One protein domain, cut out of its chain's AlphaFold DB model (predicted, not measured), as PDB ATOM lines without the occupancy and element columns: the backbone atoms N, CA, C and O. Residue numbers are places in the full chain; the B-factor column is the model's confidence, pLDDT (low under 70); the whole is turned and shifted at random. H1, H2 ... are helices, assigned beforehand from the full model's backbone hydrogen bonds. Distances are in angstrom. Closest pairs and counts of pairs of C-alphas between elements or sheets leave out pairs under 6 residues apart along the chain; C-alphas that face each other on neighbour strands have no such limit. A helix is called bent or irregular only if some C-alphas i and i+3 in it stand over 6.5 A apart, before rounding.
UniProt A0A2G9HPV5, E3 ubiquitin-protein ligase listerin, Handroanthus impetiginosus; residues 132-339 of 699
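Overview. This is residues 132 to 339 of the 699 residues of the protein "E3 ubiquitin-protein ligase listerin" of Handroanthus impetiginosus (UniProt A0A2G9HPV5). H3 and H6, two long helices running the same way, make the core of a seven-helix bundle that also holds H1, H2, H4, H5 and H9. The hairpin of H1 and H2 sits at one end, H1 packing on H3 and H2 on H5; H5 crosses H3, H7b crosses H6, and H4 and H9 pack on H6 and on each other. The 208 printed residues hold nine named helices, H1 to H9 in that order, and no named strand; the class is all helix. The whole is compact, with a radius of gyration of the C-alphas of 17.1 A and spans of 55 by 37 by 32 A.

Along the chain. H6, residues 250 to 272, is 32.9 A long, from C-alpha 250 at (-14.482, -43.444, 6.417). H3, residues 175 to 194, measures 28.4 A. H9, residues 311 to 330, measures 28.8 A and ends with C-alpha 330 at (-28.400, -48.911, -16.314). H5, residues 225 to 246, measures 26.3 A; it is irregular, with C-alphas 238 and 241 at 8.6 A and a kink of 76 degrees near residue 240. H7, residues 278 to 300, was assigned as one helix by its hydrogen bonds but is bent, with C-alphas 286 and 289 at 7.1 A: its arms are H7a, residues 278 to 286, and H7b, residues 289 to 300. The shorter helices are H1, residues 133 to 144, beginning with C-alpha 133 at (-20.171, -34.643, 29.420), H2, residues 150 to 161, H4, residues 199 to 210, and H8, residues 303 to 308.

Arrangement. H3 and H6 are the hub, touching four helices each; they touch at a shallow tilt of 28 degrees, with C-alphas of Leu 186 and Met 256 closest, 5.4 A. H5 touches H3 at a steep tilt of 40 degrees, closest at Val 185 and Ala 232, C-alphas 4.9 A apart. H7b touches residues 260 to 267 of H6 at 60 degrees, a steep tilt; the closest C-alphas, of Asp 264 and His 295, are 5.1 A apart. H9 touches H6 with residues 313 to 321 alone, the closest C-alphas being those of Gln 254 and Leu 317, 5.3 A. H4 touches H9 with C-alphas of Val 204 and Ser 324 closest, 5.7 A, and forms a hairpin with H3. H1 and H2, a hairpin, touch; H2 touches H5, with C-alphas of Cys 158 and Gly 238 closest, 5.2 A. H7a is near H6, and H8 is near H5. Every O i to N i+4 pair is within hydrogen-bond range in H1, H3, H4, H6, H7b, H8 and H9; the others have 7 of 8 in H2, 12 of 18 in H5 and 4 of 5 in H7a.

Size, cuts and confidence. The C-alphas of His 132 and Glu 336, the two farthest apart, are 55.4 A apart. The printed part has no cut; the links from H2 to H3 and from H4 to H5 are long. The mean pLDDT of the printed part is 82.2, and it is under 70 at 40 residues, among them 210 to 216 and 273 to 282.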
ATOM      1  N   HIS A 132     -16.878 -31.307  28.019       87.69
ATOM      2  CA  HIS A 132     -17.747 -31.622  29.157       87.69
ATOM      3  C   HIS A 132     -18.852 -32.633  28.797       87.69
ATOM      4  O   HIS A 132     -19.491 -32.508  27.756       87.69
ATOM      5  N   GLU A 133     -19.153 -33.598  29.675       87.94
ATOM      6  CA  GLU A 133     -20.171 -34.643  29.420       87.94
ATOM      7  C   GLU A 133     -21.584 -34.062  29.229       87.94
ATOM      8  O   GLU A 133     -22.346 -34.501  28.371       87.94
ATOM      9  N   LEU A 134     -21.936 -33.015  29.978       87.88
ATOM     10  CA  LEU A 134     -23.216 -32.322  29.786       87.88
ATOM     11  C   LEU A 134     -23.329 -31.620  28.419       87.88
ATOM     12  O   LEU A 134     -24.442 -31.490  27.913       87.88
ATOM     13  N   LEU A 135     -22.212 -31.197  27.809       89.62
ATOM     14  CA  LEU A 135     -22.223 -30.664  26.441       89.62
ATOM     15  C   LEU A 135     -22.484 -31.779  25.429       89.62
ATOM     16  O   LEU A 135     -23.245 -31.567  24.489       89.62
ATOM     17  N   ASP A 136     -21.926 -32.971  25.657       88.50
ATOM     18  CA  ASP A 136     -22.222 -34.151  24.843       88.50
ATOM     19  C   ASP A 136     -23.721 -34.494  24.893       88.50
ATOM     20  O   ASP A 136     -24.362 -34.670  23.855       88.50
ATOM     21  N   LEU A 137     -24.309 -34.541  26.093       88.44
ATOM     22  CA  LEU A 137     -25.739 -34.816  26.269       88.44
ATOM     23  C   LEU A 137     -26.621 -33.731  25.639       88.44
ATOM     24  O   LEU A 137     -27.597 -34.060  24.961       88.44
ATOM     25  N   ALA A 138     -26.269 -32.454  25.819       88.44
ATOM     26  CA  ALA A 138     -26.984 -31.335  25.212       88.44
ATOM     27  C   ALA A 138     -26.929 -31.405  23.679       88.44
ATOM     28  O   ALA A 138     -27.968 -31.342  23.025       88.44
ATOM     29  N   ALA A 139     -25.746 -31.623  23.098       90.56
ATOM     30  CA  ALA A 139     -25.570 -31.733  21.653       90.56
ATOM     31  C   ALA A 139     -26.358 -32.911  21.060       90.56
ATOM     32  O   ALA A 139     -27.024 -32.756  20.036       90.56
ATOM     33  N   LEU A 140     -26.367 -34.068  21.733       89.62
ATOM     34  CA  LEU A 140     -27.182 -35.213  21.316       89.62
ATOM     35  C   LEU A 140     -28.685 -34.947  21.438       89.62
ATOM     36  O   LEU A 140     -29.451 -35.394  20.586       89.62
ATOM     37  N   SER A 141     -29.115 -34.234  22.479       87.62
ATOM     38  CA  SER A 141     -30.516 -33.841  22.641       87.62
ATOM     39  C   SER A 141     -30.956 -32.903  21.521       87.62
ATOM     40  O   SER A 141     -32.035 -33.090  20.972       87.62
ATOM     41  N   VAL A 142     -30.117 -31.927  21.166       88.44
ATOM     42  CA  VAL A 142     -30.403 -30.924  20.131       88.44
ATOM     43  C   VAL A 142     -30.426 -31.560  18.746       88.44
ATOM     44  O   VAL A 142     -31.394 -31.391  18.010       88.44
ATOM     45  N   VAL A 143     -29.416 -32.364  18.393       88.50
ATOM     46  CA  VAL A 143     -29.361 -32.986  17.059       88.50
ATOM     47  C   VAL A 143     -30.512 -33.975  16.834       88.50
ATOM     48  O   VAL A 143     -30.987 -34.121  15.710       88.50
ATOM     49  N   ARG A 144     -31.007 -34.631  17.892       85.50
ATOM     50  CA  ARG A 144     -32.144 -35.566  17.825       85.50
ATOM     51  C   ARG A 144     -33.500 -34.897  18.032       85.50
ATOM     52  O   ARG A 144     -34.522 -35.563  17.870       85.50
ATOM     53  N   ALA A 145     -33.530 -33.619  18.405       80.44
ATOM     54  CA  ALA A 145     -34.779 -32.921  18.660       80.44
ATOM     55  C   ALA A 145     -35.604 -32.812  17.370       80.44
ATOM     56  O   ALA A 145     -35.067 -32.604  16.272       80.44
ATOM     57  N   PHE A 146     -36.922 -32.948  17.517       66.75
ATOM     58  CA  PHE A 146     -37.864 -32.719  16.434       66.75
ATOM     59  C   PHE A 146     -39.096 -31.932  16.915       66.75
ATOM     60  O   PHE A 146     -39.716 -32.354  17.899       66.75
ATOM     61  N   PRO A 147     -39.488 -30.843  16.218       64.25
ATOM     62  CA  PRO A 147     -38.772 -30.178  15.113       64.25
ATOM     63  C   PRO A 147     -37.410 -29.600  15.555       64.25
ATOM     64  O   PRO A 147     -37.236 -29.356  16.750       64.25
ATOM     65  N   PRO A 148     -36.424 -29.443  14.644       63.34
ATOM     66  CA  PRO A 148     -35.180 -28.735  14.968       63.34
ATOM     67  C   PRO A 148     -35.515 -27.299  15.400       63.34
ATOM     68  O   PRO A 148     -36.273 -26.617  14.711       63.34
ATOM     69  N   LEU A 149     -35.018 -26.837  16.554       57.25
ATOM     70  CA  LEU A 149     -35.491 -25.584  17.149       57.25
ATOM     71  C   LEU A 149     -34.685 -24.380  16.627       57.25
ATOM     72  O   LEU A 149     -33.934 -23.734  17.352       57.25
ATOM     73  N   GLY A 150     -34.882 -24.057  15.347       65.06
ATOM     74  CA  GLY A 150     -34.407 -22.816  14.721       65.06
ATOM     75  C   GLY A 150     -32.883 -22.609  14.683       65.06
ATOM     76  O   GLY A 150     -32.086 -23.483  15.025       65.06
ATOM     77  N   ASP A 151     -32.465 -21.410  14.263       72.88
ATOM     78  CA  ASP A 151     -31.061 -21.062  13.975       72.88
ATOM     79  C   ASP A 151     -30.119 -21.187  15.188       72.88
ATOM     80  O   ASP A 151     -28.917 -21.419  15.040       72.88
ATOM     81  N   SER A 152     -30.639 -21.024  16.410       78.69
ATOM     82  CA  SER A 152     -29.843 -21.099  17.644       78.69
ATOM     83  C   SER A 152     -29.275 -22.491  17.909       78.69
ATOM     84  O   SER A 152     -28.175 -22.602  18.452       78.69
ATOM     85  N   ASP A 153     -29.994 -23.534  17.506       85.50
ATOM     86  CA  ASP A 153     -29.608 -24.923  17.731       85.50
ATOM     87  C   ASP A 153     -28.474 -25.347  16.797       85.50
ATOM     88  O   ASP A 153     -27.469 -25.903  17.246       85.50
ATOM     89  N   ALA A 154     -28.596 -25.023  15.504       88.25
ATOM     90  CA  ALA A 154     -27.538 -25.263  14.529       88.25
ATOM     91  C   ALA A 154     -26.285 -24.463  14.903       88.25
ATOM     92  O   ALA A 154     -25.181 -25.007  14.928       88.25
ATOM     93  N   ARG A 155     -26.456 -23.197  15.308       90.19
ATOM     94  CA  ARG A 155     -25.363 -22.346  15.796       90.19
ATOM     95  C   ARG A 155     -24.656 -22.945  17.012       90.19
ATOM     96  O   ARG A 155     -23.427 -22.943  17.047       90.19
ATOM     97  N   PHE A 156     -25.398 -23.476  17.988       91.31
ATOM     98  CA  PHE A 156     -24.808 -24.176  19.130       91.31
ATOM     99  C   PHE A 156     -23.999 -25.399  18.686       91.31
ATOM    100  O   PHE A 156     -22.839 -25.521  19.078       91.31
ATOM    101  N   LEU A 157     -24.578 -26.265  17.846       92.56
ATOM    102  CA  LEU A 157     -23.903 -27.465  17.347       92.56
ATOM    103  C   LEU A 157     -22.616 -27.118  16.590       92.56
ATOM    104  O   LEU A 157     -21.565 -27.683  16.888       92.56
ATOM    105  N   CYS A 158     -22.656 -26.132  15.692       91.69
ATOM    106  CA  CYS A 158     -21.470 -25.622  15.002       91.69
ATOM    107  C   CYS A 158     -20.423 -25.086  15.987       91.69
ATOM    108  O   CYS A 158     -19.233 -25.362  15.848       91.69
ATOM    109  N   ALA A 159     -20.851 -24.355  17.020       90.75
ATOM    110  CA  ALA A 159     -19.946 -23.791  18.011       90.75
ATOM    111  C   ALA A 159     -19.266 -24.859  18.883       90.75
ATOM    112  O   ALA A 159     -18.099 -24.671  19.234       90.75
ATOM    113  N   VAL A 160     -19.934 -25.972  19.214       91.25
ATOM    114  CA  VAL A 160     -19.318 -27.080  19.973       91.25
ATOM    115  C   VAL A 160     -18.477 -28.011  19.104       91.25
ATOM    116  O   VAL A 160     -17.423 -28.457  19.558       91.25
ATOM    117  N   LEU A 161     -18.892 -28.259  17.858       91.62
ATOM    118  CA  LEU A 161     -18.142 -29.067  16.895       91.62
ATOM    119  C   LEU A 161     -16.853 -28.363  16.466       91.62
ATOM    120  O   LEU A 161     -15.793 -28.981  16.476       91.62
ATOM    121  N   GLY A 162     -16.941 -27.074  16.129       87.88
ATOM    122  CA  GLY A 162     -15.868 -26.327  15.478       87.88
ATOM    123  C   GLY A 162     -15.810 -26.593  13.982       87.88
ATOM    124  O   GLY A 162     -16.793 -27.015  13.388       87.88
ATOM    125  N   GLY A 163     -14.652 -26.356  13.366       83.06
ATOM    126  CA  GLY A 163     -14.428 -26.708  11.966       83.06
ATOM    127  C   GLY A 163     -15.140 -25.810  10.960       83.06
ATOM    128  O   GLY A 163     -15.312 -26.210   9.812       83.06
ATOM    129  N   GLY A 164     -15.531 -24.593  11.349       80.88
ATOM    130  CA  GLY A 164     -16.036 -23.594  10.394       80.88
ATOM    131  C   GLY A 164     -14.938 -23.022   9.485       80.88
ATOM    132  O   GLY A 164     -15.214 -22.453   8.434       80.88
ATOM    133  N   SER A 165     -13.673 -23.185   9.873       79.25
ATOM    134  CA  SER A 165     -12.490 -22.807   9.093       79.25
ATOM    135  C   SER A 165     -11.377 -23.832   9.302       79.25
ATOM    136  O   SER A 165     -11.327 -24.454  10.361       79.25
ATOM    137  N   GLY A 166     -10.441 -23.962   8.358       70.19
ATOM    138  CA  GLY A 166      -9.327 -24.919   8.456       70.19
ATOM    139  C   GLY A 166      -8.447 -24.772   9.711       70.19
ATOM    140  O   GLY A 166      -7.857 -25.754  10.162       70.19
ATOM    141  N   ASP A 167      -8.420 -23.579  10.312       72.44
ATOM    142  CA  ASP A 167      -7.679 -23.276  11.546       72.44
ATOM    143  C   ASP A 167      -8.441 -23.662  12.829       72.44
ATOM    144  O   ASP A 167      -7.889 -23.649  13.927       72.44
ATOM    145  N   ASP A 168      -9.717 -24.029  12.713       77.19
ATOM    146  CA  ASP A 168     -10.623 -24.254  13.835       77.19
ATOM    147  C   ASP A 168     -10.776 -25.737  14.184       77.19
ATOM    148  O   ASP A 168     -11.846 -26.321  14.038       77.19
ATOM    149  N   LYS A 169      -9.687 -26.365  14.630       70.62
ATOM    150  CA  LYS A 169      -9.618 -27.831  14.795       70.62
ATOM    151  C   LYS A 169     -10.079 -28.357  16.160       70.62
ATOM    152  O   LYS A 169     -10.081 -29.567  16.370       70.62
ATOM    153  N   ILE A 170     -10.420 -27.477  17.102       81.62
ATOM    154  CA  ILE A 170     -10.757 -27.861  18.481       81.62
ATOM    155  C   ILE A 170     -12.253 -28.183  18.583       81.62
ATOM    156  O   ILE A 170     -13.092 -27.321  18.316       81.62
ATOM    157  N   SER A 171     -12.579 -29.397  19.022       87.19
ATOM    158  CA  SER A 171     -13.939 -29.815  19.388       87.19
ATOM    159  C   SER A 171     -14.126 -29.733  20.902       87.19
ATOM    160  O   SER A 171     -13.238 -30.138  21.651       87.19
ATOM    161  N   PHE A 172     -15.284 -29.249  21.353       90.25
ATOM    162  CA  PHE A 172     -15.667 -29.230  22.775       90.25
ATOM    163  C   PHE A 172     -16.544 -30.420  23.180       90.25
ATOM    164  O   PHE A 172     -16.958 -30.527  24.333       90.25
ATOM    165  N   ILE A 173     -16.821 -31.323  22.244       90.75
ATOM    166  CA  ILE A 173     -17.543 -32.575  22.480       90.75
ATOM    167  C   ILE A 173     -16.638 -33.776  22.229       90.75
ATOM    168  O   ILE A 173     -15.645 -33.685  21.493       90.75
ATOM    169  N   SER A 174     -16.991 -34.921  22.813       90.38
ATOM    170  CA  SER A 174     -16.249 -36.157  22.578       90.38
ATOM    171  C   SER A 174     -16.367 -36.625  21.128       90.38
ATOM    172  O   SER A 174     -17.380 -36.423  20.454       90.38
ATOM    173  N   ARG A 175     -15.343 -37.347  20.654       88.94
ATOM    174  CA  ARG A 175     -15.355 -37.975  19.323       88.94
ATOM    175  C   ARG A 175     -16.578 -38.876  19.116       88.94
ATOM    176  O   ARG A 175     -17.148 -38.886  18.032       88.94
ATOM    177  N   LYS A 176     -17.010 -39.608  20.150       91.00
ATOM    178  CA  LYS A 176     -18.205 -40.464  20.080       91.00
ATOM    179  C   LYS A 176     -19.463 -39.639  19.804       91.00
ATOM    180  O   LYS A 176     -20.270 -40.021  18.964       91.00
ATOM    181  N   THR A 177     -19.615 -38.513  20.491       91.81
ATOM    182  CA  THR A 177     -20.759 -37.617  20.304       91.81
ATOM    183  C   THR A 177     -20.724 -36.941  18.937       91.81
ATOM    184  O   THR A 177     -21.751 -36.882  18.270       91.81
ATOM    185  N   MET A 178     -19.541 -36.539  18.466       91.50
ATOM    186  CA  MET A 178     -19.349 -36.018  17.111       91.50
ATOM    187  C   MET A 178     -19.816 -37.011  16.033       91.50
ATOM    188  O   MET A 178     -20.568 -36.625  15.143       91.50
ATOM    189  N   ILE A 179     -19.430 -38.288  16.138       91.06
ATOM    190  CA  ILE A 179     -19.863 -39.343  15.203       91.06
ATOM    191  C   ILE A 179     -21.392 -39.459  15.195       91.06
ATOM    192  O   ILE A 179     -22.000 -39.405  14.132       91.06
ATOM    193  N   LEU A 180     -22.026 -39.531  16.370       91.50
ATOM    194  CA  LEU A 180     -23.486 -39.637  16.489       91.50
ATOM    195  C   LEU A 180     -24.233 -38.418  15.918       91.50
ATOM    196  O   LEU A 180     -25.330 -38.570  15.382       91.50
ATOM    197  N   ILE A 181     -23.664 -37.214  16.039       92.75
ATOM    198  CA  ILE A 181     -24.224 -35.998  15.434       92.75
ATOM    199  C   ILE A 181     -24.170 -36.104  13.910       92.75
ATOM    200  O   ILE A 181     -25.183 -35.887  13.249       92.75
ATOM    201  N   PHE A 182     -23.020 -36.479  13.346       92.75
ATOM    202  CA  PHE A 182     -22.881 -36.609  11.897       92.75
ATOM    203  C   PHE A 182     -23.675 -37.789  11.318       92.75
ATOM    204  O   PHE A 182     -24.166 -37.691  10.197       92.75
ATOM    205  N   GLU A 183     -23.895 -38.865  12.076       91.38
ATOM    206  CA  GLU A 183     -24.845 -39.922  11.702       91.38
ATOM    207  C   GLU A 183     -26.275 -39.382  11.573       91.38
ATOM    208  O   GLU A 183     -26.986 -39.729  10.633       91.38
ATOM    209  N   GLU A 184     -26.705 -38.511  12.488       90.31
ATOM    210  CA  GLU A 184     -28.021 -37.871  12.416       90.31
ATOM    211  C   GLU A 184     -28.124 -36.902  11.232       90.31
ATOM    212  O   GLU A 184     -29.133 -36.886  10.526       90.31
ATOM    213  N   VAL A 185     -27.068 -36.123  10.978       92.50
ATOM    214  CA  VAL A 185     -26.956 -35.243   9.804       92.50
ATOM    215  C   VAL A 185     -27.090 -36.057   8.517       92.50
ATOM    216  O   VAL A 185     -27.943 -35.747   7.685       92.50
ATOM    217  N   LEU A 186     -26.309 -37.133   8.376       91.75
ATOM    218  CA  LEU A 186     -26.381 -38.031   7.226       91.75
ATOM    219  C   LEU A 186     -27.784 -38.621   7.068       91.75
ATOM    220  O   LEU A 186     -28.323 -38.635   5.964       91.75
ATOM    221  N   ARG A 187     -28.402 -39.069   8.166       89.31
ATOM    222  CA  ARG A 187     -29.758 -39.627   8.137       89.31
ATOM    223  C   ARG A 187     -30.763 -38.625   7.582       89.31
ATOM    224  O   ARG A 187     -31.542 -38.988   6.709       89.31
ATOM    225  N   ARG A 188     -30.715 -37.370   8.039       90.19
ATOM    226  CA  ARG A 188     -31.603 -36.294   7.566       90.19
ATOM    227  C   ARG A 188     -31.403 -35.994   6.077       90.19
ATOM    228  O   ARG A 188     -32.393 -35.853   5.365       90.19
ATOM    229  N   LEU A 189     -30.155 -35.952   5.602       92.38
ATOM    230  CA  LEU A 189     -29.856 -35.779   4.174       92.38
ATOM    231  C   LEU A 189     -30.379 -36.951   3.339       92.38
ATOM    232  O   LEU A 189     -31.017 -36.743   2.314       92.38
ATOM    233  N   MET A 190     -30.176 -38.185   3.792       90.25
ATOM    234  CA  MET A 190     -30.676 -39.358   3.076       90.25
ATOM    235  C   MET A 190     -32.209 -39.427   3.068       90.25
ATOM    236  O   MET A 190     -32.789 -39.790   2.049       90.25
ATOM    237  N   THR A 191     -32.891 -39.018   4.147       89.69
ATOM    238  CA  THR A 191     -34.359 -38.852   4.144       89.69
ATOM    239  C   THR A 191     -34.810 -37.845   3.100       89.69
ATOM    240  O   THR A 191     -35.788 -38.100   2.405       89.69
ATOM    241  N   PHE A 192     -34.079 -36.744   2.938       91.50
ATOM    242  CA  PHE A 192     -34.362 -35.774   1.886       91.50
ATOM    243  C   PHE A 192     -34.198 -36.350   0.472       91.50
ATOM    244  O   PHE A 192     -35.018 -36.061  -0.401       91.50
ATOM    245  N   ILE A 193     -33.179 -37.184   0.248       91.88
ATOM    246  CA  ILE A 193     -32.927 -37.850  -1.041       91.88
ATOM    247  C   ILE A 193     -34.018 -38.889  -1.345       91.88
ATOM    248  O   ILE A 193     -34.556 -38.909  -2.450       91.88
ATOM    249  N   MET A 194     -34.400 -39.714  -0.365       89.00
ATOM    250  CA  MET A 194     -35.465 -40.715  -0.527       89.00
ATOM    251  C   MET A 194     -36.846 -40.101  -0.795       89.00
ATOM    252  O   MET A 194     -37.705 -40.766  -1.366       89.00
ATOM    253  N   ASP A 195     -37.053 -38.841  -0.412       88.50
ATOM    254  CA  ASP A 195     -38.268 -38.065  -0.691       88.50
ATOM    255  C   ASP A 195     -38.272 -37.416  -2.096       88.50
ATOM    256  O   ASP A 195     -39.220 -36.727  -2.469       88.50
ATOM    257  N   SER A 196     -37.223 -37.613  -2.906       88.12
ATOM    258  CA  SER A 196     -37.153 -37.064  -4.268       88.12
ATOM    259  C   SER A 196     -38.258 -37.614  -5.174       88.12
ATOM    260  O   SER A 196     -38.657 -38.771  -5.072       88.12
ATOM    261  N   THR A 197     -38.721 -36.804  -6.126       83.44
ATOM    262  CA  THR A 197     -39.644 -37.233  -7.188       83.44
ATOM    263  C   THR A 197     -38.961 -38.041  -8.288       83.44
ATOM    264  O   THR A 197     -39.640 -38.694  -9.085       83.44
ATOM    265  N   PHE A 198     -37.630 -38.007  -8.363       84.00
ATOM    266  CA  PHE A 198     -36.863 -38.735  -9.362       84.00
ATOM    267  C   PHE A 198     -36.526 -40.145  -8.867       84.00
ATOM    268  O   PHE A 198     -35.782 -40.318  -7.905       84.00
ATOM    269  N   ALA A 199     -37.005 -41.169  -9.579       85.38
ATOM    270  CA  ALA A 199     -36.728 -42.570  -9.240       85.38
ATOM    271  C   ALA A 199     -35.219 -42.872  -9.161       85.38
ATOM    272  O   ALA A 199     -34.770 -43.565  -8.254       85.38
ATOM    273  N   TRP A 200     -34.413 -42.279 -10.051       86.75
ATOM    274  CA  TRP A 200     -32.960 -42.474 -10.039       86.75
ATOM    275  C   TRP A 200     -32.294 -41.961  -8.759       86.75
ATOM    276  O   TRP A 200     -31.348 -42.582  -8.283       86.75
ATOM    277  N   VAL A 201     -32.802 -40.874  -8.173       89.88
ATOM    278  CA  VAL A 201     -32.282 -40.314  -6.920       89.88
ATOM    279  C   VAL A 201     -32.549 -41.287  -5.767       89.88
ATOM    280  O   VAL A 201     -31.644 -41.599  -4.991       89.88
ATOM    281  N   GLN A 202     -33.764 -41.840  -5.706       88.69
ATOM    282  CA  GLN A 202     -34.161 -42.837  -4.704       88.69
ATOM    283  C   GLN A 202     -33.367 -44.147  -4.831       88.69
ATOM    284  O   GLN A 202     -32.933 -44.722  -3.829       88.69
ATOM    285  N   ASP A 203     -33.142 -44.621  -6.056       86.56
ATOM    286  CA  ASP A 203     -32.435 -45.878  -6.306       86.56
ATOM    287  C   ASP A 203     -30.935 -45.764  -6.013       86.56
ATOM    288  O   ASP A 203     -30.353 -46.654  -5.385       86.56
ATOM    289  N   VAL A 204     -30.312 -44.631  -6.354       88.31
ATOM    290  CA  VAL A 204     -28.931 -44.347  -5.939       88.31
ATOM    291  C   VAL A 204     -28.832 -44.253  -4.415       88.31
ATOM    292  O   VAL A 204     -27.900 -44.794  -3.823       88.31
ATOM    293  N   CYS A 205     -29.799 -43.623  -3.751       87.25
ATOM    294  CA  CYS A 205     -29.838 -43.593  -2.291       87.25
ATOM    295  C   CYS A 205     -29.941 -45.008  -1.700       87.25
ATOM    296  O   CYS A 205     -29.198 -45.364  -0.787       87.25
ATOM    297  N   SER A 206     -30.781 -45.865  -2.283       85.06
ATOM    298  CA  SER A 206     -30.918 -47.273  -1.891       85.06
ATOM    299  C   SER A 206     -29.618 -48.072  -2.081       85.06
ATOM    300  O   SER A 206     -29.289 -48.941  -1.265       85.06
ATOM    301  N   LEU A 207     -28.828 -47.756  -3.112       82.62
ATOM    302  CA  LEU A 207     -27.487 -48.317  -3.306       82.62
ATOM    303  C   LEU A 207     -26.536 -47.915  -2.165       82.62
ATOM    304  O   LEU A 207     -25.807 -48.759  -1.645       82.62
ATOM    305  N   LEU A 208     -26.585 -46.654  -1.724       78.06
ATOM    306  CA  LEU A 208     -25.796 -46.172  -0.582       78.06
ATOM    307  C   LEU A 208     -26.224 -46.839   0.734       78.06
ATOM    308  O   LEU A 208     -25.372 -47.155   1.565       78.06
ATOM    309  N   PHE A 209     -27.525 -47.094   0.908       72.81
ATOM    310  CA  PHE A 209     -28.078 -47.788   2.077       72.81
ATOM    311  C   PHE A 209     -27.687 -49.264   2.148       72.81
ATOM    312  O   PHE A 209     -27.358 -49.768   3.221       72.81
ATOM    313  N   SER A 210     -27.740 -49.963   1.016       65.88
ATOM    314  CA  SER A 210     -27.478 -51.406   0.947       65.88
ATOM    315  C   SER A 210     -25.990 -51.761   1.021       65.88
ATOM    316  O   SER A 210     -25.646 -52.868   1.436       65.88
ATOM    317  N   GLY A 211     -25.106 -50.834   0.644       57.44
ATOM    318  CA  GLY A 211     -23.658 -51.050   0.607       57.44
ATOM    319  C   GLY A 211     -22.897 -50.768   1.909       57.44
ATOM    320  O   GLY A 211     -21.687 -50.994   1.931       57.44
ATOM    321  N   GLY A 212     -23.546 -50.270   2.973       60.47
ATOM    322  CA  GLY A 212     -22.854 -49.738   4.158       60.47
ATOM    323  C   GLY A 212     -23.445 -50.136   5.516       60.47
ATOM    324  O   GLY A 212     -24.429 -50.864   5.609       60.47
ATOM    325  N   SER A 213     -22.865 -49.586   6.589       60.19
ATOM    326  CA  SER A 213     -23.289 -49.771   7.995       60.19
ATOM    327  C   SER A 213     -24.670 -49.170   8.333       60.19
ATOM    328  O   SER A 213     -25.054 -49.099   9.499       60.19
ATOM    329  N   TYR A 214     -25.410 -48.707   7.323       63.66
ATOM    330  CA  TYR A 214     -26.636 -47.913   7.447       63.66
ATOM    331  C   TYR A 214     -27.910 -48.707   7.147       63.66
ATOM    332  O   TYR A 214     -29.002 -48.151   7.231       63.66
ATOM    333  N   SER A 215     -27.795 -50.003   6.837       61.19
ATOM    334  CA  SER A 215     -28.930 -50.881   6.516       61.19
ATOM    335  C   SER A 215     -29.994 -50.959   7.617       61.19
ATOM    336  O   SER A 215     -31.155 -51.242   7.336       61.19
ATOM    337  N   ASP A 216     -29.605 -50.701   8.868       61.91
ATOM    338  CA  ASP A 216     -30.487 -50.771  10.037       61.91
ATOM    339  C   ASP A 216     -31.252 -49.460  10.298       61.91
ATOM    340  O   ASP A 216     -32.072 -49.379  11.219       61.91
ATOM    341  N   TRP A 217     -30.989 -48.406   9.519       71.88
ATOM    342  CA  TRP A 217     -31.631 -47.110   9.707       71.88
ATOM    343  C   TRP A 217     -33.066 -47.134   9.183       71.88
ATOM    344  O   TRP A 217     -33.320 -47.335   7.998       71.88
ATOM    345  N   LYS A 218     -34.026 -46.866  10.070       65.00
ATOM    346  CA  LYS A 218     -35.410 -46.606   9.671       65.00
ATOM    347  C   LYS A 218     -35.527 -45.157   9.213       65.00
ATOM    348  O   LYS A 218     -35.359 -44.242  10.017       65.00
ATOM    349  N   LEU A 219     -35.794 -44.961   7.925       66.25
ATOM    350  CA  LEU A 219     -36.186 -43.662   7.395       66.25
ATOM    351  C   LEU A 219     -37.687 -43.496   7.586       66.25
ATOM    352  O   LEU A 219     -38.484 -44.083   6.860       66.25
ATOM    353  N   ASP A 220     -38.062 -42.721   8.596       60.06
ATOM    354  CA  ASP A 220     -39.460 -42.393   8.840       60.06
ATOM    355  C   ASP A 220     -39.931 -41.349   7.817       60.06
ATOM    356  O   ASP A 220     -39.312 -40.292   7.666       60.06
ATOM    357  N   SER A 221     -41.051 -41.616   7.136       58.47
ATOM    358  CA  SER A 221     -41.764 -40.594   6.364       58.47
ATOM    359  C   SER A 221     -42.280 -39.532   7.335       58.47
ATOM    360  O   SER A 221     -43.039 -39.856   8.252       58.47
ATOM    361  N   CYS A 222     -41.857 -38.281   7.172       60.03
ATOM    362  CA  CYS A 222     -42.184 -37.202   8.098       60.03
ATOM    363  C   CYS A 222     -42.586 -35.940   7.336       60.03
ATOM    364  O   CYS A 222     -41.937 -35.595   6.359       60.03
ATOM    365  N   ASP A 223     -43.589 -35.211   7.825       65.06
ATOM    366  CA  ASP A 223     -44.164 -34.044   7.138       65.06
ATOM    367  C   ASP A 223     -43.203 -32.830   7.015       65.06
ATOM    368  O   ASP A 223     -43.495 -31.892   6.280       65.06
ATOM    369  N   ASN A 224     -42.025 -32.853   7.667       78.50
ATOM    370  CA  ASN A 224     -41.048 -31.744   7.691       78.50
ATOM    371  C   ASN A 224     -39.650 -32.142   7.160       78.50
ATOM    372  O   ASN A 224     -38.629 -31.827   7.782       78.50
ATOM    373  N   VAL A 225     -39.567 -32.867   6.040       86.38
ATOM    374  CA  VAL A 225     -38.277 -33.311   5.465       86.38
ATOM    375  C   VAL A 225     -37.334 -32.133   5.168       86.38
ATOM    376  O   VAL A 225     -36.164 -32.176   5.548       86.38
ATOM    377  N   LEU A 226     -37.848 -31.056   4.564       88.31
ATOM    378  CA  LEU A 226     -37.066 -29.871   4.181       88.31
ATOM    379  C   LEU A 226     -36.425 -29.160   5.377       88.31
ATOM    380  O   LEU A 226     -35.231 -28.884   5.368       88.31
ATOM    381  N   GLU A 227     -37.196 -28.896   6.432       87.75
ATOM    382  CA  GLU A 227     -36.706 -28.217   7.640       87.75
ATOM    383  C   GLU A 227     -35.577 -29.017   8.313       87.75
ATOM    384  O   GLU A 227     -34.560 -28.465   8.738       87.75
ATOM    385  N   ARG A 228     -35.713 -30.350   8.349       87.88
ATOM    386  CA  ARG A 228     -34.664 -31.241   8.862       87.88
ATOM    387  C   ARG A 228     -33.406 -31.207   8.000       87.88
ATOM    388  O   ARG A 228     -32.312 -31.296   8.559       87.88
ATOM    389  N   ALA A 229     -33.565 -31.109   6.682       91.19
ATOM    390  CA  ALA A 229     -32.467 -31.057   5.729       91.19
ATOM    391  C   ALA A 229     -31.699 -29.729   5.826       91.19
ATOM    392  O   ALA A 229     -30.473 -29.759   5.909       91.19
ATOM    393  N   TYR A 230     -32.395 -28.589   5.933       91.75
ATOM    394  CA  TYR A 230     -31.770 -27.281   6.185       91.75
ATOM    395  C   TYR A 230     -30.947 -27.287   7.468       91.75
ATOM    396  O   TYR A 230     -29.770 -26.949   7.440       91.75
ATOM    397  N   PHE A 231     -31.518 -27.793   8.562       91.25
ATOM    398  CA  PHE A 231     -30.790 -27.924   9.820       91.25
ATOM    399  C   PHE A 231     -29.514 -28.774   9.686       91.25
ATOM    400  O   PHE A 231     -28.473 -28.440  10.247       91.25
ATOM    401  N   ALA A 232     -29.574 -29.875   8.930       93.06
ATOM    402  CA  ALA A 232     -28.410 -30.717   8.663       93.06
ATOM    403  C   ALA A 232     -27.348 -29.984   7.822       93.06
ATOM    404  O   ALA A 232     -26.154 -30.074   8.120       93.06
ATOM    405  N   LEU A 233     -27.777 -29.229   6.806       93.62
ATOM    406  CA  LEU A 233     -26.896 -28.427   5.963       93.62
ATOM    407  C   LEU A 233     -26.241 -27.280   6.742       93.62
ATOM    408  O   LEU A 233     -25.053 -27.040   6.549       93.62
ATOM    409  N   ASP A 234     -26.957 -26.617   7.652       92.38
ATOM    410  CA  ASP A 234     -26.402 -25.554   8.496       92.38
ATOM    411  C   ASP A 234     -25.286 -26.076   9.405       92.38
ATOM    412  O   ASP A 234     -24.227 -25.449   9.513       92.38
ATOM    413  N   ILE A 235     -25.488 -27.261   9.997       92.50
ATOM    414  CA  ILE A 235     -24.457 -27.943  10.787       92.50
ATOM    415  C   ILE A 235     -23.239 -28.245   9.915       92.50
ATOM    416  O   ILE A 235     -22.117 -27.919  10.303       92.50
ATOM    417  N   LEU A 236     -23.432 -28.837   8.732       91.94
ATOM    418  CA  LEU A 236     -22.328 -29.148   7.818       91.94
ATOM    419  C   LEU A 236     -21.586 -27.889   7.378       91.94
ATOM    420  O   LEU A 236     -20.371 -27.811   7.519       91.94
ATOM    421  N   ASN A 237     -22.301 -26.872   6.911       90.69
ATOM    422  CA  ASN A 237     -21.717 -25.619   6.448       90.69
ATOM    423  C   ASN A 237     -20.917 -24.914   7.558       90.69
ATOM    424  O   ASN A 237     -19.865 -24.339   7.280       90.69
ATOM    425  N   GLY A 238     -21.359 -25.002   8.816       88.75
ATOM    426  CA  GLY A 238     -20.648 -24.435   9.961       88.75
ATOM    427  C   GLY A 238     -19.547 -25.312  10.565       88.75
ATOM    428  O   GLY A 238     -18.798 -24.805  11.401       88.75
ATOM    429  N   SER A 239     -19.427 -26.589  10.169       89.81
ATOM    430  CA  SER A 239     -18.497 -27.536  10.806       89.81
ATOM    431  C   SER A 239     -17.768 -28.518   9.882       89.81
ATOM    432  O   SER A 239     -17.098 -29.434  10.364       89.81
ATOM    433  N   PHE A 240     -17.832 -28.355   8.556       87.44
ATOM    434  CA  PHE A 240     -17.324 -29.366   7.621       87.44
ATOM    435  C   PHE A 240     -15.822 -29.660   7.763       87.44
ATOM    436  O   PHE A 240     -15.418 -30.798   7.526       87.44
ATOM    437  N   PHE A 241     -14.979 -28.715   8.208       85.44
ATOM    438  CA  PHE A 241     -13.559 -29.018   8.449       85.44
ATOM    439  C   PHE A 241     -13.353 -30.023   9.594       85.44
ATOM    440  O   PHE A 241     -12.328 -30.712   9.603       85.44
ATOM    441  N   CYS A 242     -14.316 -30.176  10.515       85.88
ATOM    442  CA  CYS A 242     -14.254 -31.202  11.561       85.88
ATOM    443  C   CYS A 242     -14.359 -32.622  11.009       85.88
ATOM    444  O   CYS A 242     -13.879 -33.548  11.661       85.88
ATOM    445  N   LEU A 243     -14.889 -32.813   9.800       85.25
ATOM    446  CA  LEU A 243     -14.969 -34.132   9.172       85.25
ATOM    447  C   LEU A 243     -13.587 -34.776   8.978       85.25
ATOM    448  O   LEU A 243     -13.455 -35.991   9.095       85.25
ATOM    449  N   ASN A 244     -12.530 -33.972   8.813       80.94
ATOM    450  CA  ASN A 244     -11.151 -34.474   8.747       80.94
ATOM    451  C   ASN A 244     -10.685 -35.124  10.062       80.94
ATOM    452  O   ASN A 244      -9.785 -35.959  10.056       80.94
ATOM    453  N   THR A 245     -11.284 -34.765  11.202       79.12
ATOM    454  CA  THR A 245     -10.932 -35.347  12.511       79.12
ATOM    455  C   THR A 245     -11.546 -36.734  12.727       79.12
ATOM    456  O   THR A 245     -11.060 -37.502  13.560       79.12
ATOM    457  N   ILE A 246     -12.573 -37.076  11.942       79.00
ATOM    458  CA  ILE A 246     -13.264 -38.369  11.955       79.00
ATOM    459  C   ILE A 246     -13.043 -39.162  10.662       79.00
ATOM    460  O   ILE A 246     -13.782 -40.100  10.399       79.00
ATOM    461  N   ASP A 247     -11.997 -38.852   9.890       70.94
ATOM    462  CA  ASP A 247     -11.647 -39.557   8.640       70.94
ATOM    463  C   ASP A 247     -11.458 -41.079   8.828       70.94
ATOM    464  O   ASP A 247     -11.671 -41.866   7.911       70.94
ATOM    465  N   ALA A 248     -11.122 -41.517  10.047       66.12
ATOM    466  CA  ALA A 248     -11.079 -42.934  10.404       66.12
ATOM    467  C   ALA A 248     -12.454 -43.635  10.315       66.12
ATOM    468  O   ALA A 248     -12.495 -44.838  10.068       66.12
ATOM    469  N   GLU A 249     -13.562 -42.904  10.468       71.88
ATOM    470  CA  GLU A 249     -14.930 -43.374  10.212       71.88
ATOM    471  C   GLU A 249     -15.283 -43.153   8.735       71.88
ATOM    472  O   GLU A 249     -16.209 -42.412   8.390       71.88
ATOM    473  N   SER A 250     -14.492 -43.763   7.848       70.31
ATOM    474  CA  SER A 250     -14.482 -43.444   6.417       70.31
ATOM    475  C   SER A 250     -15.870 -43.496   5.776       70.31
ATOM    476  O   SER A 250     -16.185 -42.666   4.928       70.31
ATOM    477  N   ASP A 251     -16.710 -44.434   6.209       82.31
ATOM    478  CA  ASP A 251     -18.026 -44.677   5.615       82.31
ATOM    479  C   ASP A 251     -19.017 -43.541   5.915       82.31
ATOM    480  O   ASP A 251     -19.824 -43.188   5.055       82.31
ATOM    481  N   LEU A 252     -18.916 -42.907   7.092       86.06
ATOM    482  CA  LEU A 252     -19.806 -41.811   7.494       86.06
ATOM    483  C   LEU A 252     -19.534 -40.565   6.677       86.06
ATOM    484  O   LEU A 252     -20.447 -39.946   6.130       86.06
ATOM    485  N   VAL A 253     -18.257 -40.222   6.564       85.56
ATOM    486  CA  VAL A 253     -17.861 -39.036   5.824       85.56
ATOM    487  C   VAL A 253     -18.104 -39.221   4.326       85.56
ATOM    488  O   VAL A 253     -18.603 -38.312   3.667       85.56
ATOM    489  N   GLN A 254     -17.856 -40.423   3.802       85.94
ATOM    490  CA  GLN A 254     -18.232 -40.785   2.434       85.94
ATOM    491  C   GLN A 254     -19.732 -40.698   2.197       85.94
ATOM    492  O   GLN A 254     -20.135 -40.137   1.185       85.94
ATOM    493  N   GLY A 255     -20.551 -41.223   3.110       87.50
ATOM    494  CA  GLY A 255     -22.005 -41.158   2.999       87.50
ATOM    495  C   GLY A 255     -22.501 -39.717   2.919       87.50
ATOM    496  O   GLY A 255     -23.341 -39.408   2.077       87.50
ATOM    497  N   MET A 256     -21.940 -38.820   3.738       89.50
ATOM    498  CA  MET A 256     -22.292 -37.396   3.709       89.50
ATOM    499  C   MET A 256     -21.923 -36.744   2.382       89.50
ATOM    500  O   MET A 256     -22.781 -36.116   1.770       89.50
ATOM    501  N   PHE A 257     -20.694 -36.924   1.892       89.00
ATOM    502  CA  PHE A 257     -20.323 -36.358   0.595       89.00
ATOM    503  C   PHE A 257     -21.122 -36.978  -0.548       89.00
ATOM    504  O   PHE A 257     -21.612 -36.243  -1.394       89.00
ATOM    505  N   ALA A 258     -21.344 -38.293  -0.545       91.06
ATOM    506  CA  ALA A 258     -22.187 -38.936  -1.545       91.06
ATOM    507  C   ALA A 258     -23.596 -38.325  -1.578       91.06
ATOM    508  O   ALA A 258     -24.086 -38.007  -2.657       91.06
ATOM    509  N   ALA A 259     -24.206 -38.077  -0.413       93.19
ATOM    510  CA  ALA A 259     -25.492 -37.390  -0.327       93.19
ATOM    511  C   ALA A 259     -25.446 -35.971  -0.920       93.19
ATOM    512  O   ALA A 259     -26.330 -35.611  -1.692       93.19
ATOM    513  N   ILE A 260     -24.410 -35.186  -0.603       93.56
ATOM    514  CA  ILE A 260     -24.228 -33.829  -1.143       93.56
ATOM    515  C   ILE A 260     -24.116 -33.847  -2.671       93.56
ATOM    516  O   ILE A 260     -24.839 -33.103  -3.326       93.56
ATOM    517  N   PHE A 261     -23.286 -34.728  -3.240       93.25
ATOM    518  CA  PHE A 261     -23.148 -34.876  -4.694       93.25
ATOM    519  C   PHE A 261     -24.472 -35.269  -5.358       93.25
ATOM    520  O   PHE A 261     -24.828 -34.714  -6.386       93.25
ATOM    521  N   ILE A 262     -25.238 -36.189  -4.770       93.38
ATOM    522  CA  ILE A 262     -26.509 -36.639  -5.358       93.38
ATOM    523  C   ILE A 262     -27.564 -35.531  -5.348       93.38
ATOM    524  O   ILE A 262     -28.270 -35.363  -6.340       93.38
ATOM    525  N   ILE A 263     -27.667 -34.764  -4.257       94.06
ATOM    526  CA  ILE A 263     -28.579 -33.612  -4.181       94.06
ATOM    527  C   ILE A 263     -28.160 -32.531  -5.189       94.06
ATOM    528  O   ILE A 263     -29.007 -31.913  -5.833       94.06
ATOM    529  N   ASP A 264     -26.856 -32.328  -5.362       93.06
ATOM    530  CA  ASP A 264     -26.306 -31.398  -6.347       93.06
ATOM    531  C   ASP A 264     -26.576 -31.837  -7.801       93.06
ATOM    532  O   ASP A 264     -26.915 -31.030  -8.672       93.06
ATOM    533  N   TRP A 265     -26.505 -33.140  -8.071       92.12
ATOM    534  CA  TRP A 265     -26.886 -33.716  -9.361       92.12
ATOM    535  C   TRP A 265     -28.387 -33.579  -9.624       92.12
ATOM    536  O   TRP A 265     -28.772 -33.229 -10.739       92.12
ATOM    537  N   GLU A 266     -29.231 -33.790  -8.606       90.62
ATOM    538  CA  GLU A 266     -30.678 -33.542  -8.689       90.62
ATOM    539  C   GLU A 266     -30.956 -32.080  -9.073       90.62
ATOM    540  O   GLU A 266     -31.737 -31.833  -9.991       90.62
ATOM    541  N   PHE A 267     -30.269 -31.119  -8.442       90.12
ATOM    542  CA  PHE A 267     -30.369 -29.693  -8.778       90.12
ATOM    543  C   PHE A 267     -29.954 -29.397 -10.221       90.12
ATOM    544  O   PHE A 267     -30.686 -28.747 -10.969       90.12
ATOM    545  N   SER A 268     -28.777 -29.884 -10.613       87.44
ATOM    546  CA  SER A 268     -28.210 -29.656 -11.943       87.44
ATOM    547  C   SER A 268     -29.120 -30.212 -13.037       87.44
ATOM    548  O   SER A 268     -29.362 -29.545 -14.042       87.44
ATOM    549  N   TRP A 269     -29.672 -31.408 -12.812       83.88
ATOM    550  CA  TRP A 269     -30.594 -32.035 -13.748       83.88
ATOM    551  C   TRP A 269     -31.928 -31.288 -13.831       83.88
ATOM    552  O   TRP A 269     -32.359 -30.946 -14.933       83.88
ATOM    553  N   ALA A 270     -32.544 -30.976 -12.687       84.06
ATOM    554  CA  ALA A 270     -33.831 -30.284 -12.636       84.06
ATOM    555  C   ALA A 270     -33.805 -28.920 -13.348       84.06
ATOM    556  O   ALA A 270     -34.788 -28.544 -13.977       84.06
ATOM    557  N   ASN A 271     -32.673 -28.209 -13.310       79.19
ATOM    558  CA  ASN A 271     -32.499 -26.941 -14.024       79.19
ATOM    559  C   ASN A 271     -32.241 -27.093 -15.533       79.19
ATOM    560  O   ASN A 271     -32.359 -26.116 -16.270       79.19
ATOM    561  N   SER A 272     -31.847 -28.282 -15.990       73.38
ATOM    562  CA  SER A 272     -31.568 -28.566 -17.404       73.38
ATOM    563  C   SER A 272     -32.761 -29.172 -18.156       73.38
ATOM    564  O   SER A 272     -32.769 -29.185 -19.386       73.38
ATOM    565  N   GLU A 273     -33.769 -29.684 -17.440       68.44
ATOM    566  CA  GLU A 273     -34.892 -30.412 -18.031       68.44
ATOM    567  C   GLU A 273     -36.086 -29.492 -18.347       68.44
ATOM    568  O   GLU A 273     -36.915 -29.188 -17.493       68.44
ATOM    569  N   ASP A 274     -36.245 -29.124 -19.622       59.22
ATOM    570  CA  ASP A 274     -37.349 -28.273 -20.105       59.22
ATOM    571  C   ASP A 274     -38.744 -28.959 -20.105       59.22
ATOM    572  O   ASP A 274     -39.740 -28.349 -20.506       59.22
ATOM    573  N   LYS A 275     -38.853 -30.249 -19.739       58.59
ATOM    574  CA  LYS A 275     -40.058 -31.085 -19.961       58.59
ATOM    575  C   LYS A 275     -40.496 -31.905 -18.742       58.59
ATOM    576  O   LYS A 275     -40.744 -33.104 -18.855       58.59
ATOM    577  N   LEU A 276     -40.634 -31.262 -17.591       63.16
ATOM    578  CA  LEU A 276     -41.223 -31.895 -16.409       63.16
ATOM    579  C   LEU A 276     -42.764 -31.912 -16.492       63.16
ATOM    580  O   LEU A 276     -43.384 -31.014 -17.061       63.16
ATOM    581  N   GLU A 277     -43.396 -32.955 -15.947       63.12
ATOM    582  CA  GLU A 277     -44.861 -33.032 -15.807       63.12
ATOM    583  C   GLU A 277     -45.343 -32.013 -14.745       63.12
ATOM    584  O   GLU A 277     -44.667 -31.840 -13.733       63.12
ATOM    585  N   GLU A 278     -46.506 -31.360 -14.913       59.81
ATOM    586  CA  GLU A 278     -46.993 -30.286 -14.004       59.81
ATOM    587  C   GLU A 278     -46.996 -30.674 -12.510       59.81
ATOM    588  O   GLU A 278     -46.639 -29.867 -11.658       59.81
ATOM    589  N   GLU A 279     -47.332 -31.926 -12.180       59.66
ATOM    590  CA  GLU A 279     -47.341 -32.431 -10.795       59.66
ATOM    591  C   GLU A 279     -45.924 -32.686 -10.234       59.66
ATOM    592  O   GLU A 279     -45.702 -32.638  -9.022       59.66
ATOM    593  N   GLN A 280     -44.946 -32.943 -11.110       64.31
ATOM    594  CA  GLN A 280     -43.533 -33.031 -10.737       64.31
ATOM    595  C   GLN A 280     -42.935 -31.637 -10.538       64.31
ATOM    596  O   GLN A 280     -42.139 -31.459  -9.621       64.31
ATOM    597  N   ILE A 281     -43.363 -30.650 -11.333       68.25
ATOM    598  CA  ILE A 281     -42.904 -29.258 -11.239       68.25
ATOM    599  C   ILE A 281     -43.174 -28.692  -9.841       68.25
ATOM    600  O   ILE A 281     -42.237 -28.238  -9.196       68.25
ATOM    601  N   GLU A 282     -44.400 -28.796  -9.316       68.31
ATOM    602  CA  GLU A 282     -44.749 -28.200  -8.011       68.31
ATOM    603  C   GLU A 282     -43.936 -28.801  -6.843       68.31
ATOM    604  O   GLU A 282     -43.485 -28.089  -5.943       68.31
ATOM    605  N   LYS A 283     -43.684 -30.119  -6.868       71.81
ATOM    606  CA  LYS A 283     -42.870 -30.800  -5.844       71.81
ATOM    607  C   LYS A 283     -41.377 -30.502  -5.977       71.81
ATOM    608  O   LYS A 283     -40.691 -30.388  -4.961       71.81
ATOM    609  N   ILE A 284     -40.874 -30.379  -7.204       78.38
ATOM    610  CA  ILE A 284     -39.480 -30.017  -7.477       78.38
ATOM    611  C   ILE A 284     -39.236 -28.559  -7.069       78.38
ATOM    612  O   ILE A 284     -38.266 -28.289  -6.363       78.38
ATOM    613  N   GLU A 285     -40.141 -27.636  -7.402       80.50
ATOM    614  CA  GLU A 285     -40.045 -26.213  -7.050       80.50
ATOM    615  C   GLU A 285     -39.907 -25.984  -5.539       80.50
ATOM    616  O   GLU A 285     -39.103 -25.154  -5.113       80.50
ATOM    617  N   ALA A 286     -40.612 -26.760  -4.712       83.75
ATOM    618  CA  ALA A 286     -40.488 -26.675  -3.256       83.75
ATOM    619  C   ALA A 286     -39.112 -27.137  -2.726       83.75
ATOM    620  O   ALA A 286     -38.682 -26.701  -1.654       83.75
ATOM    621  N   ARG A 287     -38.418 -28.017  -3.459       89.50
ATOM    622  CA  ARG A 287     -37.115 -28.600  -3.086       89.50
ATOM    623  C   ARG A 287     -35.930 -27.813  -3.638       89.50
ATOM    624  O   ARG A 287     -34.893 -27.751  -2.979       89.50
ATOM    625  N   LEU A 288     -36.087 -27.188  -4.806       88.62
ATOM    626  CA  LEU A 288     -35.019 -26.492  -5.531       88.62
ATOM    627  C   LEU A 288     -34.208 -25.501  -4.680       88.62
ATOM    628  O   LEU A 288     -32.986 -25.568  -4.767       88.62
ATOM    629  N   PRO A 289     -34.802 -24.648  -3.815       92.12
ATOM    630  CA  PRO A 289     -34.019 -23.726  -2.988       92.12
ATOM    631  C   PRO A 289     -33.049 -24.438  -2.041       92.12
ATOM    632  O   PRO A 289     -31.941 -23.961  -1.796       92.12
ATOM    633  N   PHE A 290     -33.444 -25.603  -1.516       93.00
ATOM    634  CA  PHE A 290     -32.555 -26.404  -0.682       93.00
ATOM    635  C   PHE A 290     -31.443 -27.031  -1.525       93.00
ATOM    636  O   PHE A 290     -30.275 -26.965  -1.143       93.00
ATOM    637  N   CYS A 291     -31.778 -27.597  -2.687       92.88
ATOM    638  CA  CYS A 291     -30.771 -28.185  -3.564       92.88
ATOM    639  C   CYS A 291     -29.779 -27.124  -4.091       92.88
ATOM    640  O   CYS A 291     -28.587 -27.398  -4.167       92.88
ATOM    641  N   GLU A 292     -30.228 -25.889  -4.341       93.38
ATOM    642  CA  GLU A 292     -29.371 -24.739  -4.664       93.38
ATOM    643  C   GLU A 292     -28.425 -24.385  -3.507       93.38
ATOM    644  O   GLU A 292     -27.238 -24.120  -3.715       93.38
ATOM    645  N   ALA A 293     -28.919 -24.404  -2.264       93.75
ATOM    646  CA  ALA A 293     -28.081 -24.183  -1.089       93.75
ATOM    647  C   ALA A 293     -27.006 -25.278  -0.949       93.75
ATOM    648  O   ALA A 293     -25.859 -24.971  -0.607       93.75
ATOM    649  N   VAL A 294     -27.349 -26.533  -1.264       94.62
ATOM    650  CA  VAL A 294     -26.397 -27.652  -1.319       94.62
ATOM    651  C   VAL A 294     -25.392 -27.475  -2.456       94.62
ATOM    652  O   VAL A 294     -24.201 -27.644  -2.209       94.62
ATOM    653  N   HIS A 295     -25.820 -27.052  -3.648       92.44
ATOM    654  CA  HIS A 295     -24.926 -26.711  -4.759       92.44
ATOM    655  C   HIS A 295     -23.918 -25.626  -4.352       92.44
ATOM    656  O   HIS A 295     -22.704 -25.788  -4.480       92.44
ATOM    657  N   CYS A 296     -24.401 -24.539  -3.740       92.00
ATOM    658  CA  CYS A 296     -23.547 -23.476  -3.213       92.00
ATOM    659  C   CYS A 296     -22.580 -23.980  -2.133       92.00
ATOM    660  O   CYS A 296     -21.469 -23.465  -2.015       92.00
ATOM    661  N   PHE A 297     -22.992 -24.951  -1.313       91.06
ATOM    662  CA  PHE A 297     -22.110 -25.596  -0.345       91.06
ATOM    663  C   PHE A 297     -21.064 -26.479  -1.035       91.06
ATOM    664  O   PHE A 297     -19.886 -26.369  -0.702       91.06
ATOM    665  N   HIS A 298     -21.455 -27.281  -2.028       89.50
ATOM    666  CA  HIS A 298     -20.552 -28.129  -2.802       89.50
ATOM    667  C   HIS A 298     -19.437 -27.302  -3.454       89.50
ATOM    668  O   HIS A 298     -18.261 -27.597  -3.250       89.50
ATOM    669  N   LEU A 299     -19.782 -26.179  -4.094       87.56
ATOM    670  CA  LEU A 299     -18.810 -25.254  -4.694       87.56
ATOM    671  C   LEU A 299     -17.846 -24.609  -3.679       87.56
ATOM    672  O   LEU A 299     -16.750 -24.184  -4.050       87.56
ATOM    673  N   LYS A 300     -18.224 -24.507  -2.395       85.44
ATOM    674  CA  LYS A 300     -17.333 -24.001  -1.332       85.44
ATOM    675  C   LYS A 300     -16.308 -25.033  -0.876       85.44
ATOM    676  O   LYS A 300     -15.335 -24.645  -0.220       85.44
ATOM    677  N   ILE A 301     -16.516 -26.322  -1.158       83.00
ATOM    678  CA  ILE A 301     -15.592 -27.377  -0.742       83.00
ATOM    679  C   ILE A 301     -14.280 -27.182  -1.506       83.00
ATOM    680  O   ILE A 301     -14.124 -27.558  -2.659       83.00
ATOM    681  N   SER A 302     -13.327 -26.527  -0.843       67.88
ATOM    682  CA  SER A 302     -12.060 -26.152  -1.462       67.88
ATOM    683  C   SER A 302     -11.160 -27.358  -1.741       67.88
ATOM    684  O   SER A 302     -11.138 -28.333  -0.985       67.88
ATOM    685  N   ASP A 303     -10.275 -27.197  -2.722       68.69
ATOM    686  CA  ASP A 303      -9.189 -28.140  -3.010       68.69
ATOM    687  C   ASP A 303      -8.209 -28.327  -1.821       68.69
ATOM    688  O   ASP A 303      -7.434 -29.278  -1.740       68.69
ATOM    689  N   GLN A 304      -8.225 -27.419  -0.836       66.69
ATOM    690  CA  GLN A 304      -7.472 -27.590   0.414       66.69
ATOM    691  C   GLN A 304      -8.144 -28.582   1.367       66.69
ATOM    692  O   GLN A 304      -7.456 -29.318   2.075       66.69
ATOM    693  N   PHE A 305      -9.477 -28.623   1.378       73.44
ATOM    694  CA  PHE A 305     -10.231 -29.589   2.166       73.44
ATOM    695  C   PHE A 305     -10.088 -31.000   1.579       73.44
ATOM    696  O   PHE A 305      -9.758 -31.926   2.320       73.44
ATOM    697  N   SER A 306     -10.209 -31.155   0.253       69.56
ATOM    698  CA  SER A 306      -9.989 -32.441  -0.441       69.56
ATOM    699  C   SER A 306      -8.578 -33.007  -0.187       69.56
ATOM    700  O   SER A 306      -8.382 -34.220  -0.050       69.56
ATOM    701  N   LYS A 307      -7.573 -32.131  -0.032       68.44
ATOM    702  CA  LYS A 307      -6.200 -32.515   0.342       68.44
ATOM    703  C   LYS A 307      -6.067 -33.039   1.772       68.44
ATOM    704  O   LYS A 307      -5.196 -33.878   2.017       68.44
ATOM    705  N   GLY A 308      -6.915 -32.573   2.687       68.38
ATOM    706  CA  GLY A 308      -6.976 -33.037   4.075       68.38
ATOM    707  C   GLY A 308      -7.617 -34.416   4.242       68.38
ATOM    708  O   GLY A 308      -7.416 -35.047   5.275       68.38
ATOM    709  N   PHE A 309      -8.334 -34.893   3.221       71.50
ATOM    710  CA  PHE A 309      -9.020 -36.179   3.234       71.50
ATOM    711  C   PHE A 309      -8.055 -37.356   3.054       71.50
ATOM    712  O   PHE A 309      -7.154 -37.315   2.201       71.50
ATOM    713  N   GLY A 310      -8.255 -38.435   3.817       74.12
ATOM    714  CA  GLY A 310      -7.459 -39.650   3.697       74.12
ATOM    715  C   GLY A 310      -7.511 -40.223   2.281       74.12
ATOM    716  O   GLY A 310      -8.556 -40.244   1.627       74.12
ATOM    717  N   VAL A 311      -6.374 -40.727   1.786       78.75
ATOM    718  CA  VAL A 311      -6.271 -41.297   0.427       78.75
ATOM    719  C   VAL A 311      -7.293 -42.418   0.217       78.75
ATOM    720  O   VAL A 311      -7.946 -42.472  -0.822       78.75
ATOM    721  N   ASN A 312      -7.479 -43.282   1.216       80.50
ATOM    722  CA  ASN A 312      -8.442 -44.381   1.149       80.50
ATOM    723  C   ASN A 312      -9.888 -43.880   1.153       80.50
ATOM    724  O   ASN A 312     -10.710 -44.384   0.387       80.50
ATOM    725  N   SER A 313     -10.185 -42.876   1.981       80.62
ATOM    726  CA  SER A 313     -11.523 -42.308   2.103       80.62
ATOM    727  C   SER A 313     -11.965 -41.662   0.791       80.62
ATOM    728  O   SER A 313     -13.076 -41.911   0.325       80.62
ATOM    729  N   ARG A 314     -11.058 -40.914   0.151       84.19
ATOM    730  CA  ARG A 314     -11.264 -40.272  -1.152       84.19
ATOM    731  C   ARG A 314     -11.446 -41.290  -2.277       84.19
ATOM    732  O   ARG A 314     -12.394 -41.185  -3.046       84.19
ATOM    733  N   LYS A 315     -10.593 -42.321  -2.334       85.31
ATOM    734  CA  LYS A 315     -10.705 -43.401  -3.331       85.31
ATOM    735  C   LYS A 315     -12.042 -44.132  -3.231       85.31
ATOM    736  O   LYS A 315     -12.694 -44.347  -4.245       85.31
ATOM    737  N   ARG A 316     -12.466 -44.500  -2.019       85.38
ATOM    738  CA  ARG A 316     -13.740 -45.198  -1.813       85.38
ATOM    739  C   ARG A 316     -14.939 -44.293  -2.121       85.38
ATOM    740  O   ARG A 316     -15.860 -44.774  -2.768       85.38
ATOM    741  N   LEU A 317     -14.896 -43.000  -1.777       87.50
ATOM    742  CA  LEU A 317     -15.917 -42.031  -2.203       87.50
ATOM    743  C   LEU A 317     -16.033 -41.962  -3.730       87.50
ATOM    744  O   LEU A 317     -17.129 -42.115  -4.261       87.50
ATOM    745  N   GLY A 318     -14.906 -41.790  -4.429       90.25
ATOM    746  CA  GLY A 318     -14.877 -41.747  -5.890       90.25
ATOM    747  C   GLY A 318     -15.479 -43.009  -6.508       90.25
ATOM    748  O   GLY A 318     -16.312 -42.911  -7.404       90.25
ATOM    749  N   ILE A 319     -15.132 -44.191  -5.979       89.94
ATOM    750  CA  ILE A 319     -15.723 -45.468  -6.409       89.94
ATOM    751  C   ILE A 319     -17.241 -45.458  -6.209       89.94
ATOM    752  O   ILE A 319     -17.964 -45.791  -7.144       89.94
ATOM    753  N   THR A 320     -17.727 -45.065  -5.032       89.12
ATOM    754  CA  THR A 320     -19.165 -45.003  -4.737       89.12
ATOM    755  C   THR A 320     -19.898 -44.087  -5.717       89.12
ATOM    756  O   THR A 320     -20.877 -44.513  -6.321       89.12
ATOM    757  N   LEU A 321     -19.397 -42.869  -5.944       92.38
ATOM    758  CA  LEU A 321     -20.011 -41.895  -6.855       92.38
ATOM    759  C   LEU A 321     -20.021 -42.383  -8.311       92.38
ATOM    760  O   LEU A 321     -21.023 -42.266  -9.013       92.38
ATOM    761  N   VAL A 322     -18.929 -43.001  -8.755       93.25
ATOM    762  CA  VAL A 322     -18.837 -43.628 -10.076       93.25
ATOM    763  C   VAL A 322     -19.846 -44.770 -10.225       93.25
ATOM    764  O   VAL A 322     -20.506 -44.874 -11.261       93.25
ATOM    765  N   GLN A 323     -20.012 -45.615  -9.203       89.25
ATOM    766  CA  GLN A 323     -21.034 -46.665  -9.220       89.25
ATOM    767  C   GLN A 323     -22.452 -46.082  -9.221       89.25
ATOM    768  O   GLN A 323     -23.320 -46.650  -9.882       89.25
ATOM    769  N   SER A 324     -22.682 -44.938  -8.572       90.81
ATOM    770  CA  SER A 324     -23.954 -44.213  -8.650       90.81
ATOM    771  C   SER A 324     -24.268 -43.765 -10.079       90.81
ATOM    772  O   SER A 324     -25.354 -44.061 -10.570       90.81
ATOM    773  N   ILE A 325     -23.313 -43.155 -10.796       91.62
ATOM    774  CA  ILE A 325     -23.503 -42.788 -12.216       91.62
ATOM    775  C   ILE A 325     -23.800 -44.029 -13.057       91.62
ATOM    776  O   ILE A 325     -24.718 -44.026 -13.875       91.62
ATOM    777  N   LYS A 326     -23.068 -45.126 -12.843       88.75
ATOM    778  CA  LYS A 326     -23.362 -46.380 -13.545       88.75
ATOM    779  C   LYS A 326     -24.778 -46.851 -13.249       88.75
ATOM    780  O   LYS A 326     -25.501 -47.161 -14.187       88.75
ATOM    781  N   CYS A 327     -25.183 -46.889 -11.981       86.25
ATOM    782  CA  CYS A 327     -26.531 -47.279 -11.584       86.25
ATOM    783  C   CYS A 327     -27.569 -46.482 -12.383       86.25
ATOM    784  O   CYS A 327     -28.352 -47.091 -13.109       86.25
ATOM    785  N   ILE A 328     -27.452 -45.151 -12.393       87.62
ATOM    786  CA  ILE A 328     -28.307 -44.237 -13.161       87.62
ATOM    787  C   ILE A 328     -28.381 -44.628 -14.650       87.62
ATOM    788  O   ILE A 328     -29.471 -44.702 -15.217       87.62
ATOM    789  N   MET A 329     -27.242 -44.929 -15.281       86.75
ATOM    790  CA  MET A 329     -27.166 -45.276 -16.708       86.75
ATOM    791  C   MET A 329     -27.795 -46.630 -17.065       86.75
ATOM    792  O   MET A 329     -28.236 -46.824 -18.200       86.75
ATOM    793  N   PHE A 330     -27.832 -47.571 -16.119       84.50
ATOM    794  CA  PHE A 330     -28.400 -48.911 -16.314       84.50
ATOM    795  C   PHE A 330     -29.841 -49.046 -15.793       84.50
ATOM    796  O   PHE A 330     -30.446 -50.119 -15.907       84.50
ATOM    797  N   MET A 331     -30.421 -47.974 -15.261       79.50
ATOM    798  CA  MET A 331     -31.832 -47.940 -14.895       79.50
ATOM    799  C   MET A 331     -32.740 -47.824 -16.125       79.50
ATOM    800  O   MET A 331     -32.407 -47.182 -17.124       79.50
ATOM    801  N   ASP A 332     -33.928 -48.423 -16.037       65.06
ATOM    802  CA  ASP A 332     -34.983 -48.325 -17.054       65.06
ATOM    803  C   ASP A 332     -35.730 -46.986 -16.930       65.06
ATOM    804  O   ASP A 332     -36.943 -46.931 -16.738       65.06
ATOM    805  N   ASN A 333     -34.988 -45.880 -17.000       59.56
ATOM    806  CA  ASN A 333     -35.546 -44.540 -16.884       59.56
ATOM    807  C   ASN A 333     -35.910 -43.957 -18.255       59.56
ATOM    808  O   ASN A 333     -35.224 -44.190 -19.256       59.56
ATOM    809  N   ARG A 334     -36.961 -43.121 -18.267       58.28
ATOM    810  CA  ARG A 334     -37.452 -42.365 -19.440       58.28
ATOM    811  C   ARG A 334     -36.465 -41.302 -19.955       58.28
ATOM    812  O   ARG A 334     -36.729 -40.697 -20.989       58.28
ATOM    813  N   PHE A 335     -35.348 -41.081 -19.263       61.75
ATOM    814  CA  PHE A 335     -34.328 -40.088 -19.607       61.75
ATOM    815  C   PHE A 335     -33.427 -40.592 -20.745       61.75
ATOM    816  O   PHE A 335     -32.254 -40.905 -20.566       61.75
ATOM    817  N   GLU A 336     -33.999 -40.705 -21.943       64.19
ATOM    818  CA  GLU A 336     -33.255 -40.867 -23.199       64.19
ATOM    819  C   GLU A 336     -33.031 -39.485 -23.821       64.19
ATOM    820  O   GLU A 336     -33.515 -39.192 -24.911       64.19
ATOM    821  N   SER A 337     -32.367 -38.598 -23.073       74.50
ATOM    822  CA  SER A 337     -32.003 -37.254 -23.531       74.50
ATOM    823  C   SER A 337     -30.487 -37.123 -23.643       74.50
ATOM    824  O   SER A 337     -29.746 -37.629 -22.799       74.50
ATOM    825  N   ASP A 338     -30.027 -36.400 -24.666       82.12
ATOM    826  CA  ASP A 338     -28.608 -36.070 -24.838       82.12
ATOM    827  C   ASP A 338     -28.092 -35.222 -23.678       82.12
ATOM    828  O   ASP A 338     -26.946 -35.372 -23.250       82.12
ATOM    829  N   ASP A 339     -28.967 -34.370 -23.146       84.75
ATOM    830  CA  ASP A 339     -28.681 -33.468 -22.036       84.75
ATOM    831  C   ASP A 339     -28.421 -34.263 -20.754       84.75
ATOM    832  O   ASP A 339     -27.513 -33.937 -19.988       84.75
TER     833      ASP A 339